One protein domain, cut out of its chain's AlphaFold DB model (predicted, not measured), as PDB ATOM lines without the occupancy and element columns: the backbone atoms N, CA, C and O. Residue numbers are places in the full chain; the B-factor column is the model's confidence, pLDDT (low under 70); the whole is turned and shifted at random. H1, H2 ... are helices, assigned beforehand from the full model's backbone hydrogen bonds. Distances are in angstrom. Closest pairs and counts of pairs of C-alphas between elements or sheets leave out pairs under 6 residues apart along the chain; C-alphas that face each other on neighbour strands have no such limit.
ATOM      1  N   GLU A 162      48.884  43.973 103.197       86.31
ATOM      2  CA  GLU A 162      48.770  45.399 103.521       86.31
ATOM      3  C   GLU A 162      49.967  46.232 103.042       86.31
ATOM      4  O   GLU A 162      49.785  47.348 102.552       86.31
ATOM      5  N   GLU A 163      51.189  45.715 103.176       88.12
ATOM      6  CA  GLU A 163      52.405  46.425 102.758       88.12
ATOM      7  C   GLU A 163      52.473  46.581 101.242       88.12
ATOM      8  O   GLU A 163      52.793  47.664 100.754       88.12
ATOM      9  N   TYR A 164      52.108  45.536 100.499       89.44
ATOM     10  CA  TYR A 164      52.089  45.578  99.042       89.44
ATOM     11  C   TYR A 164      51.050  46.576  98.518       89.44
ATOM     12  O   TYR A 164      51.336  47.381  97.636       89.44
ATOM     13  N   HIS A 165      49.857  46.606  99.113       88.81
ATOM     14  CA  HIS A 165      48.817  47.573  98.749       88.81
ATOM     15  C   HIS A 165      49.216  49.023  99.044       88.81
ATOM     16  O   HIS A 165      48.892  49.914  98.261       88.81
ATOM     17  N   LYS A 166      49.947  49.265 100.138       87.06
ATOM     18  CA  LYS A 166      50.529  50.585 100.434       87.06
ATOM     19  C   LYS A 166      51.629  50.955  99.442       87.06
ATOM     20  O   LYS A 166      51.683  52.102  99.015       87.06
ATOM     21  N   LEU A 167      52.469  49.992  99.058       88.19
ATOM     22  CA  LEU A 167      53.536  50.183  98.074       88.19
ATOM     23  C   LEU A 167      52.982  50.594  96.703       88.19
ATOM     24  O   LEU A 167      53.572  51.442  96.041       88.19
ATOM     25  N   LEU A 168      51.841  50.025  96.299       85.88
ATOM     26  CA  LEU A 168      51.162  50.382  95.050       85.88
ATOM     27  C   LEU A 168      50.627  51.822  95.039       85.88
ATOM     28  O   LEU A 168      50.461  52.375  93.957       85.88
ATOM     29  N   ASN A 169      50.360  52.412  96.212       85.56
ATOM     30  CA  ASN A 169      49.843  53.775  96.386       85.56
ATOM     31  C   ASN A 169      48.731  54.138  95.370       85.56
ATOM     32  O   ASN A 169      48.913  55.039  94.544       85.56
ATOM     33  N   PRO A 170      47.603  53.403  95.374       85.81
ATOM     34  CA  PRO A 170      46.568  53.546  94.358       85.81
ATOM     35  C   PRO A 170      45.910  54.936  94.394       85.81
ATOM     36  O   PRO A 170      45.850  55.568  95.454       85.81
ATOM     37  N   PRO A 171      45.380  55.420  93.257       80.81
ATOM     38  CA  PRO A 171      44.695  56.705  93.205       80.81
ATOM     39  C   PRO A 171      43.444  56.695  94.090       80.81
ATOM     40  O   PRO A 171      42.681  55.727  94.092       80.81
ATOM     41  N   ARG A 172      43.210  57.802  94.804       86.62
ATOM     42  CA  ARG A 172      42.016  57.975  95.642       86.62
ATOM     43  C   ARG A 172      40.738  57.963  94.810       86.62
ATOM     44  O   ARG A 172      40.689  58.516  93.707       86.62
ATOM     45  N   PHE A 173      39.683  57.383  95.372       85.19
ATOM     46  CA  PHE A 173      38.377  57.307  94.734       85.19
ATOM     47  C   PHE A 173      37.449  58.421  95.236       85.19
ATOM     48  O   PHE A 173      37.172  58.517  96.426       85.19
ATOM     49  N   HIS A 174      36.946  59.263  94.329       82.94
ATOM     50  CA  HIS A 174      36.034  60.355  94.669       82.94
ATOM     51  C   HIS A 174      34.602  60.012  94.245       82.94
ATOM     52  O   HIS A 174      34.299  59.980  93.055       82.94
ATOM     53  N   LEU A 175      33.698  59.846  95.215       85.00
ATOM     54  CA  LEU A 175      32.300  59.440  94.991       85.00
ATOM     55  C   LEU A 175      31.492  60.356  94.064       85.00
ATOM     56  O   LEU A 175      30.531  59.909  93.446       85.00
ATOM     57  N   LEU A 176      31.844  61.636  93.977       80.56
ATOM     58  CA  LEU A 176      31.123  62.586  93.128       80.56
ATOM     59  C   LEU A 176      31.783  62.792  91.760       80.56
ATOM     60  O   LEU A 176      31.137  63.307  90.858       80.56
ATOM     61  N   LYS A 177      33.061  62.415  91.611       73.88
ATOM     62  CA  LYS A 177      33.857  62.691  90.402       73.88
ATOM     63  C   LYS A 177      34.130  61.430  89.577       73.88
ATOM     64  O   LYS A 177      34.345  61.531  88.377       73.88
ATOM     65  N   HIS A 178      34.167  60.252  90.203       79.25
ATOM     66  CA  HIS A 178      34.611  59.014  89.562       79.25
ATOM     67  C   HIS A 178      33.482  57.986  89.434       79.25
ATOM     68  O   HIS A 178      32.666  57.817  90.337       79.25
ATOM     69  N   SER A 179      33.478  57.235  88.333       80.00
ATOM     70  CA  SER A 179      32.618  56.057  88.164       80.00
ATOM     71  C   SER A 179      33.212  54.847  88.898       80.00
ATOM     72  O   SER A 179      34.432  54.687  88.877       80.00
ATOM     73  N   PRO A 180      32.413  53.906  89.433       84.62
ATOM     74  CA  PRO A 180      32.919  52.668  90.038       84.62
ATOM     75  C   PRO A 180      33.770  51.820  89.080       84.62
ATOM     76  O   PRO A 180      34.637  51.070  89.515       84.62
ATOM     77  N   HIS A 181      33.603  51.989  87.760       79.12
ATOM     78  CA  HIS A 181      34.470  51.370  86.748       79.12
ATOM     79  C   HIS A 181      35.913  51.896  86.772       79.12
ATOM     80  O   HIS A 181      36.826  51.199  86.339       79.12
ATOM     81  N   GLN A 182      36.137  53.099  87.299       79.75
ATOM     82  CA  GLN A 182      37.464  53.695  87.464       79.75
ATOM     83  C   GLN A 182      38.135  53.272  88.780       79.75
ATOM     84  O   GLN A 182      39.278  53.653  89.024       79.75
ATOM     85  N   LEU A 183      37.461  52.487  89.630       86.69
ATOM     86  CA  LEU A 183      38.037  52.027  90.888       86.69
ATOM     87  C   LEU A 183      39.244  51.117  90.628       86.69
ATOM     88  O   LEU A 183      39.154  50.146  89.873       86.69
ATOM     89  N   HIS A 184      40.367  51.427  91.280       91.00
ATOM     90  CA  HIS A 184      41.596  50.651  91.150       91.00
ATOM     91  C   HIS A 184      41.451  49.260  91.795       91.00
ATOM     92  O   HIS A 184      40.882  49.119  92.880       91.00
ATOM     93  N   LEU A 185      42.001  48.219  91.165       90.56
ATOM     94  CA  LEU A 185      41.826  46.822  91.586       90.56
ATOM     95  C   LEU A 185      42.387  46.525  92.976       90.56
ATOM     96  O   LEU A 185      41.893  45.619  93.646       90.56
ATOM     97  N   SER A 186      43.357  47.305  93.455       91.94
ATOM     98  CA  SER A 186      43.845  47.189  94.835       91.94
ATOM     99  C   SER A 186      42.730  47.397  95.861       91.94
ATOM    100  O   SER A 186      42.792  46.807  96.930       91.94
ATOM    101  N   TYR A 187      41.683  48.175  95.555       91.56
ATOM    102  CA  TYR A 187      40.523  48.338  96.436       91.56
ATOM    103  C   TYR A 187      39.589  47.122  96.434       91.56
ATOM    104  O   TYR A 187      38.821  46.955  97.379       91.56
ATOM    105  N   LEU A 188      39.697  46.226  95.456       91.75
ATOM    106  CA  LEU A 188      38.786  45.093  95.276       91.75
ATOM    107  C   LEU A 188      39.438  43.751  95.629       91.75
ATOM    108  O   LEU A 188      38.820  42.925  96.305       91.75
ATOM    109  N   ILE A 189      40.697  43.564  95.225       91.56
ATOM    110  CA  ILE A 189      41.446  42.309  95.339       91.56
ATOM    111  C   ILE A 189      42.417  42.404  96.507       91.56
ATOM    112  O   ILE A 189      43.405  43.121  96.422       91.56
ATOM    113  N   THR A 190      42.165  41.682  97.596       87.38
ATOM    114  CA  THR A 190      43.048  41.699  98.777       87.38
ATOM    115  C   THR A 190      44.349  40.938  98.531       87.38
ATOM    116  O   THR A 190      45.404  41.373  98.987       87.38
ATOM    117  N   ASP A 191      44.288  39.828  97.794       89.12
ATOM    118  CA  ASP A 191      45.431  38.943  97.608       89.12
ATOM    119  C   ASP A 191      46.439  39.482  96.598       89.12
ATOM    120  O   ASP A 191      46.111  39.865  95.472       89.12
ATOM    121  N   ASN A 192      47.707  39.452  96.997       90.69
ATOM    122  CA  ASN A 192      48.787  40.041  96.219       90.69
ATOM    123  C   ASN A 192      49.021  39.352  94.867       90.69
ATOM    124  O   ASN A 192      49.328  40.030  93.889       90.69
ATOM    125  N   LYS A 193      48.875  38.023  94.791       89.81
ATOM    126  CA  LYS A 193      49.124  37.244  93.565       89.81
ATOM    127  C   LYS A 193      48.161  37.597  92.420       89.81
ATOM    128  O   LYS A 193      48.660  38.036  91.382       89.81
ATOM    129  N   PRO A 194      46.825  37.479  92.578       91.62
ATOM    130  CA  PRO A 194      45.890  37.864  91.519       91.62
ATOM    131  C   PRO A 194      45.970  39.359  91.197       91.62
ATOM    132  O   PRO A 194      45.941  39.734  90.028       91.62
ATOM    133  N   LEU A 195      46.161  40.222  92.205       91.75
ATOM    134  CA  LEU A 195      46.333  41.657  91.975       91.75
ATOM    135  C   LEU A 195      47.569  41.950  91.115       91.75
ATOM    136  O   LEU A 195      47.485  42.690  90.137       91.75
ATOM    137  N   HIS A 196      48.715  41.356  91.445       90.69
ATOM    138  CA  HIS A 196      49.936  41.517  90.663       90.69
ATOM    139  C   HIS A 196      49.780  40.958  89.242       90.69
ATOM    140  O   HIS A 196      50.226  41.595  88.290       90.69
ATOM    141  N   ALA A 197      49.096  39.820  89.074       87.25
ATOM    142  CA  ALA A 197      48.822  39.238  87.762       87.25
ATOM    143  C   ALA A 197      47.984  40.169  86.864       87.25
ATOM    144  O   ALA A 197      48.269  40.268  85.665       87.25
ATOM    145  N   CYS A 198      47.003  40.882  87.427       85.25
ATOM    146  CA  CYS A 198      46.256  41.925  86.716       85.25
ATOM    147  C   CYS A 198      47.163  43.104  86.325       85.25
ATOM    148  O   CYS A 198      47.199  43.509  85.163       85.25
ATOM    149  N   LEU A 199      47.952  43.615  87.273       84.81
ATOM    150  CA  LEU A 199      48.797  44.793  87.062       84.81
ATOM    151  C   LEU A 199      49.933  44.550  86.055       84.81
ATOM    152  O   LEU A 199      50.256  45.445  85.279       84.81
ATOM    153  N   GLN A 200      50.505  43.342  86.006       83.25
ATOM    154  CA  GLN A 200      51.483  42.944  84.977       83.25
ATOM    155  C   GLN A 200      50.900  42.961  83.557       83.25
ATOM    156  O   GLN A 200      51.635  43.109  82.587       83.25
ATOM    157  N   ARG A 201      49.575  42.831  83.425       76.88
ATOM    158  CA  ARG A 201      48.848  42.924  82.149       76.88
ATOM    159  C   ARG A 201      48.342  44.340  81.861       76.88
ATOM    160  O   ARG A 201      47.534  44.518  80.958       76.88
ATOM    161  N   HIS A 202      48.784  45.334  82.635       75.12
ATOM    162  CA  HIS A 202      48.305  46.718  82.580       75.12
ATOM    163  C   HIS A 202      46.802  46.876  82.874       75.12
ATOM    164  O   HIS A 202      46.184  47.865  82.481       75.12
ATOM    165  N   ILE A 203      46.214  45.926  83.608       80.75
ATOM    166  CA  ILE A 203      44.831  45.991  84.081       80.75
ATOM    167  C   ILE A 203      44.861  46.513  85.515       80.75
ATOM    168  O   ILE A 203      45.228  45.797  86.447       80.75
ATOM    169  N   SER A 204      44.489  47.777  85.688       83.19
ATOM    170  CA  SER A 204      44.572  48.491  86.968       83.19
ATOM    171  C   SER A 204      43.212  48.903  87.523       83.19
ATOM    172  O   SER A 204      43.092  49.075  88.732       83.19
ATOM    173  N   SER A 205      42.171  49.001  86.688       81.75
ATOM    174  CA  SER A 205      40.814  49.376  87.104       81.75
ATOM    175  C   SER A 205      39.784  48.265  86.893       81.75
ATOM    176  O   SER A 205      39.962  47.360  86.072       81.75
ATOM    177  N   TYR A 206      38.664  48.348  87.616       86.25
ATOM    178  CA  TYR A 206      37.554  47.404  87.465       86.25
ATOM    179  C   TYR A 206      36.976  47.389  86.043       86.25
ATOM    180  O   TYR A 206      36.701  46.321  85.505       86.25
ATOM    181  N   GLY A 207      36.827  48.550  85.402       67.75
ATOM    182  CA  GLY A 207      36.316  48.644  84.035       67.75
ATOM    183  C   GLY A 207      37.208  47.920  83.023       67.75
ATOM    184  O   GLY A 207      36.697  47.200  82.165       67.75
ATOM    185  N   GLN A 208      38.531  48.046  83.171       73.50
ATOM    186  CA  GLN A 208      39.500  47.306  82.357       73.50
ATOM    187  C   GLN A 208      39.383  45.797  82.593       73.50
ATOM    188  O   GLN A 208      39.324  45.036  81.630       73.50
ATOM    189  N   LEU A 209      39.288  45.368  83.856       81.38
ATOM    190  CA  LEU A 209      39.131  43.954  84.204       81.38
ATOM    191  C   LEU A 209      37.838  43.369  83.626       81.38
ATOM    192  O   LEU A 209      37.867  42.331  82.974       81.38
ATOM    193  N   LYS A 210      36.710  44.064  83.803       78.12
ATOM    194  CA  LYS A 210      35.409  43.660  83.259       78.12
ATOM    195  C   LYS A 210      35.452  43.529  81.736       78.12
ATOM    196  O   LYS A 210      34.953  42.552  81.190       78.12
ATOM    197  N   SER A 211      36.069  44.491  81.049       68.06
ATOM    198  CA  SER A 211      36.246  44.432  79.595       68.06
ATOM    199  C   SER A 211      37.100  43.232  79.178       68.06
ATOM    200  O   SER A 211      36.692  42.478  78.300       68.06
ATOM    201  N   TYR A 212      38.231  43.003  79.850       73.75
ATOM    202  CA  TYR A 212      39.124  41.876  79.574       73.75
ATOM    203  C   TYR A 212      38.422  40.516  79.730       73.75
ATOM    204  O   TYR A 212      38.527  39.660  78.853       73.75
ATOM    205  N   LEU A 213      37.639  40.342  80.799       79.44
ATOM    206  CA  LEU A 213      36.868  39.118  81.045       79.44
ATOM    207  C   LEU A 213      35.740  38.917  80.019       79.44
ATOM    208  O   LEU A 213      35.494  37.791  79.594       79.44
ATOM    209  N   ASN A 214      35.091  39.993  79.556       73.06
ATOM    210  CA  ASN A 214      34.072  39.910  78.498       73.06
ATOM    211  C   ASN A 214      34.634  39.366  77.174       73.06
ATOM    212  O   ASN A 214      33.902  38.740  76.409       73.06
ATOM    213  N   TYR A 215      35.927  39.574  76.913       68.81
ATOM    214  CA  TYR A 215      36.642  39.001  75.768       68.81
ATOM    215  C   TYR A 215      37.271  37.631  76.070       68.81
ATOM    216  O   TYR A 215      38.168  37.203  75.348       68.81
ATOM    217  N   GLN A 216      36.792  36.934  77.109       77.38
ATOM    218  CA  GLN A 216      37.256  35.600  77.517       77.38
ATOM    219  C   GLN A 216      38.737  35.564  77.926       77.38
ATOM    220  O   GLN A 216      39.406  34.541  77.790       77.38
ATOM    221  N   GLY A 217      39.272  36.685  78.417       73.62
ATOM    222  CA  GLY A 217      40.621  36.728  78.960       73.62
ATOM    223  C   GLY A 217      40.715  35.984  80.293       73.62
ATOM    224  O   GLY A 217      39.873  36.155  81.167       73.62
ATOM    225  N   GLU A 218      41.780  35.206  80.478       86.19
ATOM    226  CA  GLU A 218      42.049  34.480  81.725       86.19
ATOM    227  C   GLU A 218      43.190  35.144  82.511       86.19
ATOM    228  O   GLU A 218      44.144  35.685  81.930       86.19
ATOM    229  N   ILE A 219      43.088  35.124  83.844       86.31
ATOM    230  CA  ILE A 219      44.112  35.640  84.762       86.31
ATOM    231  C   ILE A 219      44.380  34.588  85.834       86.31
ATOM    232  O   ILE A 219      43.473  34.116  86.514       86.31
ATOM    233  N   GLU A 220      45.651  34.233  85.998       85.44
ATOM    234  CA  GLU A 220      46.076  33.256  86.996       85.44
ATOM    235  C   GLU A 220      45.723  33.718  88.418       85.44
ATOM    236  O   GLU A 220      46.026  34.844  88.819       85.44
ATOM    237  N   GLY A 221      45.093  32.827  89.184       83.31
ATOM    238  CA  GLY A 221      44.684  33.091  90.564       83.31
ATOM    239  C   GLY A 221      43.426  33.950  90.705       83.31
ATOM    240  O   GLY A 221      43.055  34.250  91.834       83.31
ATOM    241  N   LEU A 222      42.780  34.341  89.602       89.06
ATOM    242  CA  LEU A 222      41.488  35.021  89.610       89.06
ATOM    243  C   LEU A 222      40.379  33.996  89.341       89.06
ATOM    244  O   LEU A 222      40.021  33.741  88.195       89.06
ATOM    245  N   ASP A 223      39.891  33.362  90.403       89.31
ATOM    246  CA  ASP A 223      38.831  32.357  90.324       89.31
ATOM    247  C   ASP A 223      37.421  32.974  90.390       89.31
ATOM    248  O   ASP A 223      37.239  34.166  90.666       89.31
ATOM    249  N   ASP A 224      36.403  32.143  90.153       88.81
ATOM    250  CA  ASP A 224      34.996  32.563  90.182       88.81
ATOM    251  C   ASP A 224      34.584  33.143  91.545       88.81
ATOM    252  O   ASP A 224      33.736  34.033  91.611       88.81
ATOM    253  N   SER A 225      35.208  32.688  92.639       90.12
ATOM    254  CA  SER A 225      34.928  33.189  93.987       90.12
ATOM    255  C   SER A 225      35.414  34.629  94.161       90.12
ATOM    256  O   SER A 225      34.662  35.484  94.637       90.12
ATOM    257  N   ILE A 226      36.638  34.930  93.719       90.12
ATOM    258  CA  ILE A 226      37.190  36.286  93.738       90.12
ATOM    259  C   ILE A 226      36.383  37.197  92.809       90.12
ATOM    260  O   ILE A 226      36.071  38.327  93.189       90.12
ATOM    261  N   LEU A 227      35.994  36.723  91.624       90.44
ATOM    262  CA  LEU A 227      35.161  37.495  90.696       90.44
ATOM    263  C   LEU A 227      33.788  37.831  91.288       90.44
ATOM    264  O   LEU A 227      33.346  38.978  91.192       90.44
ATOM    265  N   MET A 228      33.139  36.869  91.946       91.00
ATOM    266  CA  MET A 228      31.883  37.099  92.660       91.00
ATOM    267  C   MET A 228      32.054  38.163  93.751       91.00
ATOM    268  O   MET A 228      31.266  39.106  93.831       91.00
ATOM    269  N   MET A 229      33.142  38.083  94.521       90.88
ATOM    270  CA  MET A 229      33.465  39.061  95.561       90.88
ATOM    271  C   MET A 229      33.702  40.472  94.997       90.88
ATOM    272  O   MET A 229      33.234  41.461  95.564       90.88
ATOM    273  N   ILE A 230      34.417  40.582  93.873       92.62
ATOM    274  CA  ILE A 230      34.642  41.854  93.171       92.62
ATOM    275  C   ILE A 230      33.306  42.462  92.735       92.62
ATOM    276  O   ILE A 230      33.069  43.646  92.977       92.62
ATOM    277  N   ASN A 231      32.429  41.658  92.128       91.50
ATOM    278  CA  ASN A 231      31.125  42.117  91.658       91.50
ATOM    279  C   ASN A 231      30.245  42.598  92.819       91.50
ATOM    280  O   ASN A 231      29.692  43.693  92.732       91.50
ATOM    281  N   ASN A 232      30.205  41.859  93.933       92.94
ATOM    282  CA  ASN A 232      29.456  42.257  95.128       92.94
ATOM    283  C   ASN A 232      29.984  43.578  95.719       92.94
ATOM    284  O   ASN A 232      29.204  44.454  96.084       92.94
ATOM    285  N   LYS A 233      31.308  43.777  95.769       94.38
ATOM    286  CA  LYS A 233      31.906  45.046  96.227       94.38
ATOM    287  C   LYS A 233      31.563  46.218  95.307       94.38
ATOM    288  O   LYS A 233      31.273  47.309  95.792       94.38
ATOM    289  N   ILE A 234      31.583  46.008  93.991       92.75
ATOM    290  CA  ILE A 234      31.215  47.052  93.030       92.75
ATOM    291  C   ILE A 234      29.731  47.392  93.116       92.75
ATOM    292  O   ILE A 234      29.399  48.573  93.109       92.75
ATOM    293  N   GLU A 235      28.853  46.397  93.228       92.94
ATOM    294  CA  GLU A 235      27.416  46.627  93.402       92.94
ATOM    295  C   GLU A 235      27.141  47.418  94.690       92.94
ATOM    296  O   GLU A 235      26.361  48.370  94.683       92.94
ATOM    297  N   LEU A 236      27.837  47.084  95.782       93.69
ATOM    298  CA  LEU A 236      27.744  47.828  97.036       93.69
ATOM    299  C   LEU A 236      28.204  49.282  96.870       93.69
ATOM    300  O   LEU A 236      27.528  50.198  97.337       93.69
ATOM    301  N   LEU A 237      29.341  49.503  96.201       93.50
ATOM    302  CA  LEU A 237      29.872  50.844  95.957       93.50
ATOM    303  C   LEU A 237      28.941  51.671  95.069       93.50
ATOM    304  O   LEU A 237      28.748  52.850  95.346       93.50
ATOM    305  N   GLN A 238      28.377  51.069  94.021       90.75
ATOM    306  CA  GLN A 238      27.390  51.706  93.147       90.75
ATOM    307  C   GLN A 238      26.179  52.164  93.954       90.75
ATOM    308  O   GLN A 238      25.838  53.341  93.922       90.75
ATOM    309  N   PHE A 239      25.607  51.267  94.757       92.25
ATOM    310  CA  PHE A 239      24.456  51.589  95.591       92.25
ATOM    311  C   PHE A 239      24.766  52.687  96.620       92.25
ATOM    312  O   PHE A 239      24.005  53.639  96.773       92.25
ATOM    313  N   TYR A 240      25.917  52.609  97.296       93.00
ATOM    314  CA  TYR A 240      26.342  53.667  98.212       93.00
ATOM    315  C   TYR A 240      26.536  55.004  97.493       93.00
ATOM    316  O   TYR A 240      26.154  56.048  98.012       93.00
ATOM    317  N   GLN A 241      27.142  54.985  96.307       90.06
ATOM    318  CA  GLN A 241      27.381  56.183  95.517       90.06
ATOM    319  C   GLN A 241      26.071  56.833  95.066       90.06
ATOM    320  O   GLN A 241      25.979  58.053  95.125       90.06
ATOM    321  N   GLU A 242      25.067  56.049  94.669       88.56
ATOM    322  CA  GLU A 242      23.727  56.546  94.336       88.56
ATOM    323  C   GLU A 242      23.107  57.283  95.530       88.56
ATOM    324  O   GLU A 242      22.764  58.457  95.407       88.56
ATOM    325  N   LEU A 243      23.082  56.652  96.711       89.56
ATOM    326  CA  LEU A 243      22.583  57.275  97.946       89.56
ATOM    327  C   LEU A 243      23.395  58.511  98.357       89.56
ATOM    328  O   LEU A 243      22.861  59.492  98.872       89.56
ATOM    329  N   TYR A 244      24.712  58.471  98.154       87.75
ATOM    330  CA  TYR A 244      25.583  59.599  98.457       87.75
ATOM    331  C   TYR A 244      25.384  60.753  97.467       87.75
ATOM    332  O   TYR A 244      25.577  61.910  97.828       87.75
ATOM    333  N   GLN A 245      25.002  60.490  96.224       84.50
ATOM    334  CA  GLN A 245      24.753  61.545  95.246       84.50
ATOM    335  C   GLN A 245      23.389  62.217  95.441       84.50
ATOM    336  O   GLN A 245      23.267  63.384  95.078       84.50
ATOM    337  N   THR A 246      22.416  61.547  96.069       85.38
ATOM    338  CA  THR A 246      21.090  62.118  96.352       85.38
ATOM    339  C   THR A 246      21.186  63.432  97.129       85.38
ATOM    340  O   THR A 246      21.821  63.511  98.189       85.38
ATOM    341  N   GLY A 247      20.574  64.477  96.575       80.12
ATOM    342  CA  GLY A 247      20.558  65.835  97.118       80.12
ATOM    343  C   GLY A 247      21.922  66.539  97.150       80.12
ATOM    344  O   GLY A 247      22.050  67.617  97.740       80.12
ATOM    345  N   ARG A 248      22.974  65.954  96.549       84.25
ATOM    346  CA  ARG A 248      24.321  66.543  96.481       84.25
ATOM    347  C   ARG A 248      24.638  67.023  95.069       84.25
ATOM    348  O   ARG A 248      24.515  66.298  94.090       84.25
ATOM    349  N   GLU A 324      23.083  58.553 108.633       86.75
ATOM    350  CA  GLU A 324      22.271  57.525 109.294       86.75
ATOM    351  C   GLU A 324      21.257  56.889 108.331       86.75
ATOM    352  O   GLU A 324      21.098  55.669 108.313       86.75
ATOM    353  N   GLU A 325      20.608  57.683 107.476       88.12
ATOM    354  CA  GLU A 325      19.692  57.168 106.450       88.12
ATOM    355  C   GLU A 325      20.421  56.349 105.384       88.12
ATOM    356  O   GLU A 325      19.921  55.304 104.961       88.12
ATOM    357  N   ILE A 326      21.611  56.803 104.973       88.31
ATOM    358  CA  ILE A 326      22.468  56.054 104.045       88.31
ATOM    359  C   ILE A 326      22.845  54.710 104.673       88.31
ATOM    360  O   ILE A 326      22.730  53.681 104.011       88.31
ATOM    361  N   ASP A 327      23.248  54.701 105.944       86.25
ATOM    362  CA  ASP A 327      23.670  53.492 106.655       86.25
ATOM    363  C   ASP A 327      22.534  52.464 106.786       86.25
ATOM    364  O   ASP A 327      22.712  51.286 106.470       86.25
ATOM    365  N   ILE A 328      21.320  52.909 107.134       89.88
ATOM    366  CA  ILE A 328      20.129  52.044 107.201       89.88
ATOM    367  C   ILE A 328      19.846  51.387 105.843       89.88
ATOM    368  O   ILE A 328      19.611  50.176 105.767       89.88
ATOM    369  N   GLN A 329      19.867  52.171 104.762       90.94
ATOM    370  CA  GLN A 329      19.610  51.654 103.418       90.94
ATOM    371  C   GLN A 329      20.731  50.721 102.944       90.94
ATOM    372  O   GLN A 329      20.453  49.675 102.347       90.94
ATOM    373  N   LEU A 330      21.987  51.047 103.258       89.88
ATOM    374  CA  LEU A 330      23.152  50.223 102.951       89.88
ATOM    375  C   LEU A 330      23.086  48.870 103.672       89.88
ATOM    376  O   LEU A 330      23.257  47.831 103.035       89.88
ATOM    377  N   HIS A 331      22.755  48.856 104.965       87.38
ATOM    378  CA  HIS A 331      22.550  47.626 105.731       87.38
ATOM    379  C   HIS A 331      21.396  46.779 105.179       87.38
ATOM    380  O   HIS A 331      21.520  45.554 105.065       87.38
ATOM    381  N   ALA A 332      20.290  47.409 104.776       89.88
ATOM    382  CA  ALA A 332      19.179  46.705 104.141       89.88
ATOM    383  C   ALA A 332      19.599  46.059 102.809       89.88
ATOM    384  O   ALA A 332      19.208  44.923 102.524       89.88
ATOM    385  N   LYS A 333      20.422  46.740 102.001       90.75
ATOM    386  CA  LYS A 333      20.984  46.181 100.765       90.75
ATOM    387  C   LYS A 333      21.939  45.023 101.059       90.75
ATOM    388  O   LYS A 333      21.760  43.956 100.477       90.75
ATOM    389  N   LEU A 334      22.865  45.193 102.006       89.12
ATOM    390  CA  LEU A 334      23.814  44.157 102.428       89.12
ATOM    391  C   LEU A 334      23.117  42.874 102.890       89.12
ATOM    392  O   LEU A 334      23.587  41.790 102.570       89.12
ATOM    393  N   SER A 335      21.954  42.972 103.545       88.75
ATOM    394  CA  SER A 335      21.182  41.791 103.971       88.75
ATOM    395  C   SER A 335      20.723  40.876 102.822       88.75
ATOM    396  O   SER A 335      20.338  39.733 103.061       88.75
ATOM    397  N   LYS A 336      20.740  41.380 101.580       89.00
ATOM    398  CA  LYS A 336      20.345  40.662 100.358       89.00
ATOM    399  C   LYS A 336      21.536  40.252  99.487       89.00
ATOM    400  O   LYS A 336      21.318  39.646  98.443       89.00
ATOM    401  N   MET A 337      22.757  40.628  99.866       88.50
ATOM    402  CA  MET A 337      23.971  40.361  99.099       88.50
ATOM    403  C   MET A 337      24.728  39.176  99.691       88.50
ATOM    404  O   MET A 337      24.734  38.966 100.901       88.50
ATOM    405  N   GLU A 338      25.435  38.436  98.843       86.38
ATOM    406  CA  GLU A 338      26.364  37.384  99.270       86.38
ATOM    407  C   GLU A 338      27.730  37.998  99.637       86.38
ATOM    408  O   GLU A 338      28.759  37.712  99.026       86.38
ATOM    409  N   LEU A 339      27.724  38.922 100.603       86.06
ATOM    410  CA  LEU A 339      28.906  39.641 101.078       86.06
ATOM    411  C   LEU A 339      28.870  39.765 102.605       86.06
ATOM    412  O   LEU A 339      27.939  40.337 103.169       86.06
ATOM    413  N   GLU A 340      29.906  39.261 103.272       86.75
ATOM    414  CA  GLU A 340      30.036  39.345 104.728       86.75
ATOM    415  C   GLU A 340      30.117  40.805 105.197       86.75
ATOM    416  O   GLU A 340      30.900  41.599 104.665       86.75
ATOM    417  N   ALA A 341      29.363  41.159 106.242       83.88
ATOM    418  CA  ALA A 341      29.276  42.539 106.735       83.88
ATOM    419  C   ALA A 341      30.652  43.123 107.111       83.88
ATOM    420  O   ALA A 341      30.971  44.259 106.769       83.88
ATOM    421  N   VAL A 342      31.513  42.313 107.735       86.31
ATOM    422  CA  VAL A 342      32.881  42.713 108.110       86.31
ATOM    423  C   VAL A 342      33.738  43.024 106.878       86.31
ATOM    424  O   VAL A 342      34.583  43.922 106.907       86.31
ATOM    425  N   GLU A 343      33.546  42.284 105.785       86.44
ATOM    426  CA  GLU A 343      34.268  42.520 104.537       86.44
ATOM    427  C   GLU A 343      33.746  43.765 103.814       86.44
ATOM    428  O   GLU A 343      34.552  44.570 103.339       86.44
ATOM    429  N   ALA A 344      32.426  43.964 103.799       87.62
ATOM    430  CA  ALA A 344      31.787  45.166 103.276       87.62
ATOM    431  C   ALA A 344      32.275  46.434 103.996       87.62
ATOM    432  O   ALA A 344      32.730  47.376 103.346       87.62
ATOM    433  N   GLU A 345      32.268  46.441 105.333       86.94
ATOM    434  CA  GLU A 345      32.751  47.570 106.138       86.94
ATOM    435  C   GLU A 345      34.229  47.868 105.873       86.94
ATOM    436  O   GLU A 345      34.618  49.024 105.687       86.94
ATOM    437  N   ARG A 346      35.073  46.828 105.811       87.62
ATOM    438  CA  ARG A 346      36.502  46.986 105.511       87.62
ATOM    439  C   ARG A 346      36.715  47.578 104.120       87.62
ATOM    440  O   ARG A 346      37.561  48.458 103.960       87.62
ATOM    441  N   PHE A 347      35.968  47.097 103.129       91.25
ATOM    442  CA  PHE A 347      36.020  47.606 101.764       91.25
ATOM    443  C   PHE A 347      35.606  49.079 101.704       91.25
ATOM    444  O   PHE A 347      36.385  49.899 101.220       91.25
ATOM    445  N   MET A 348      34.445  49.433 102.260       90.50
ATOM    446  CA  MET A 348      33.953  50.814 102.260       90.50
ATOM    447  C   MET A 348      34.911  51.747 103.000       90.50
ATOM    448  O   MET A 348      35.297  52.784 102.466       90.50
ATOM    449  N   LYS A 349      35.408  51.349 104.177       87.75
ATOM    450  CA  LYS A 349      36.391  52.139 104.930       87.75
ATOM    451  C   LYS A 349      37.682  52.375 104.147       87.75
ATOM    452  O   LYS A 349      38.265  53.444 104.271       87.75
ATOM    453  N   ARG A 350      38.143  51.399 103.361       85.56
ATOM    454  CA  ARG A 350      39.349  51.551 102.535       85.56
ATOM    455  C   ARG A 350      39.108  52.458 101.329       85.56
ATOM    456  O   ARG A 350      39.999  53.213 100.970       85.56
ATOM    457  N   THR A 351      37.941  52.357 100.700       86.69
ATOM    458  CA  THR A 351      37.604  53.100  99.477       86.69
ATOM    459  C   THR A 351      37.256  54.566  99.752       86.69
ATOM    460  O   THR A 351      37.498  55.408  98.896       86.69
ATOM    461  N   LEU A 352      36.700  54.870 100.931       83.62
ATOM    462  CA  LEU A 352      36.218  56.206 101.307       83.62
ATOM    463  C   LEU A 352      37.231  57.074 102.087       83.62
ATOM    464  O   LEU A 352      36.880  58.178 102.502       83.62
ATOM    465  N   GLN A 353      38.454  56.580 102.315       66.31
ATOM    466  CA  GLN A 353      39.579  57.330 102.906       66.31
ATOM    467  C   GLN A 353      40.399  58.047 101.833       66.31
ATOM    468  O   GLN A 353      40.859  59.179 102.113       66.31
TER     469      GLN A 353
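This is residues 162 to 248 and 324 to 353 of the 353 residues of an uncharacterized protein of Bacteroidales bacterium (UniProt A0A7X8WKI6). One long helix, H4, runs through the domain like a beam, with H5 packed beside its later part, running opposite ways, and H6 crossing it steeply. Three short helices, H1, H2 and H3, lie away from H5, and the long unnamed stretch of residues 169 to 191 lies partly between H4 and the pair H1 and H2. The 117 printed residues include six named helices, H1 to H6 along the chain, and no named strand; the class is all helix. The whole is compact, with a radius of gyration of the C-alphas of 14.3 A and spans of 41 by 29 by 27 A.

H4, residues 224 to 245, touches H5, residues 324 to 334, with residues 236 to 244 alone, at a shallow tilt of 26 degrees, opposite ways; the closest C-alphas, of Leu 243 and Ile 326, are 6.2 A apart. H4 touches H6, residues 341 to 351, with residues 233 to 237 alone, at a steep tilt of 65 degrees; the closest C-alphas, of Lys 233 and Ala 344, are 7.1 A apart. H3, residues 206 to 214, is near H4, with 7 pairs of C-alphas within 10 A. H2, residues 192 to 200, is close to H3 but not clearly touching, the closest C-alphas, of Cys 198 and Leu 209, being 7.8 A apart. H1, residues 162 to 168, is apart from H4. In H1 to H6 every O i to N i+4 pair is within hydrogen-bond range.

H4 is 31.2 A long, from C-alpha 224 at (34.996, 32.563, 90.182) to C-alpha 245 at (24.753, 61.545, 95.246). H5 measures 15.1 A and H6 15.3 A.

Residues 249 to 323 are not printed; C-alphas 248 and 324 are 15.8 A apart across the cut. The link from H1 to H2 is long. Residues 207, 211, 215 and 353 have pLDDT under 70.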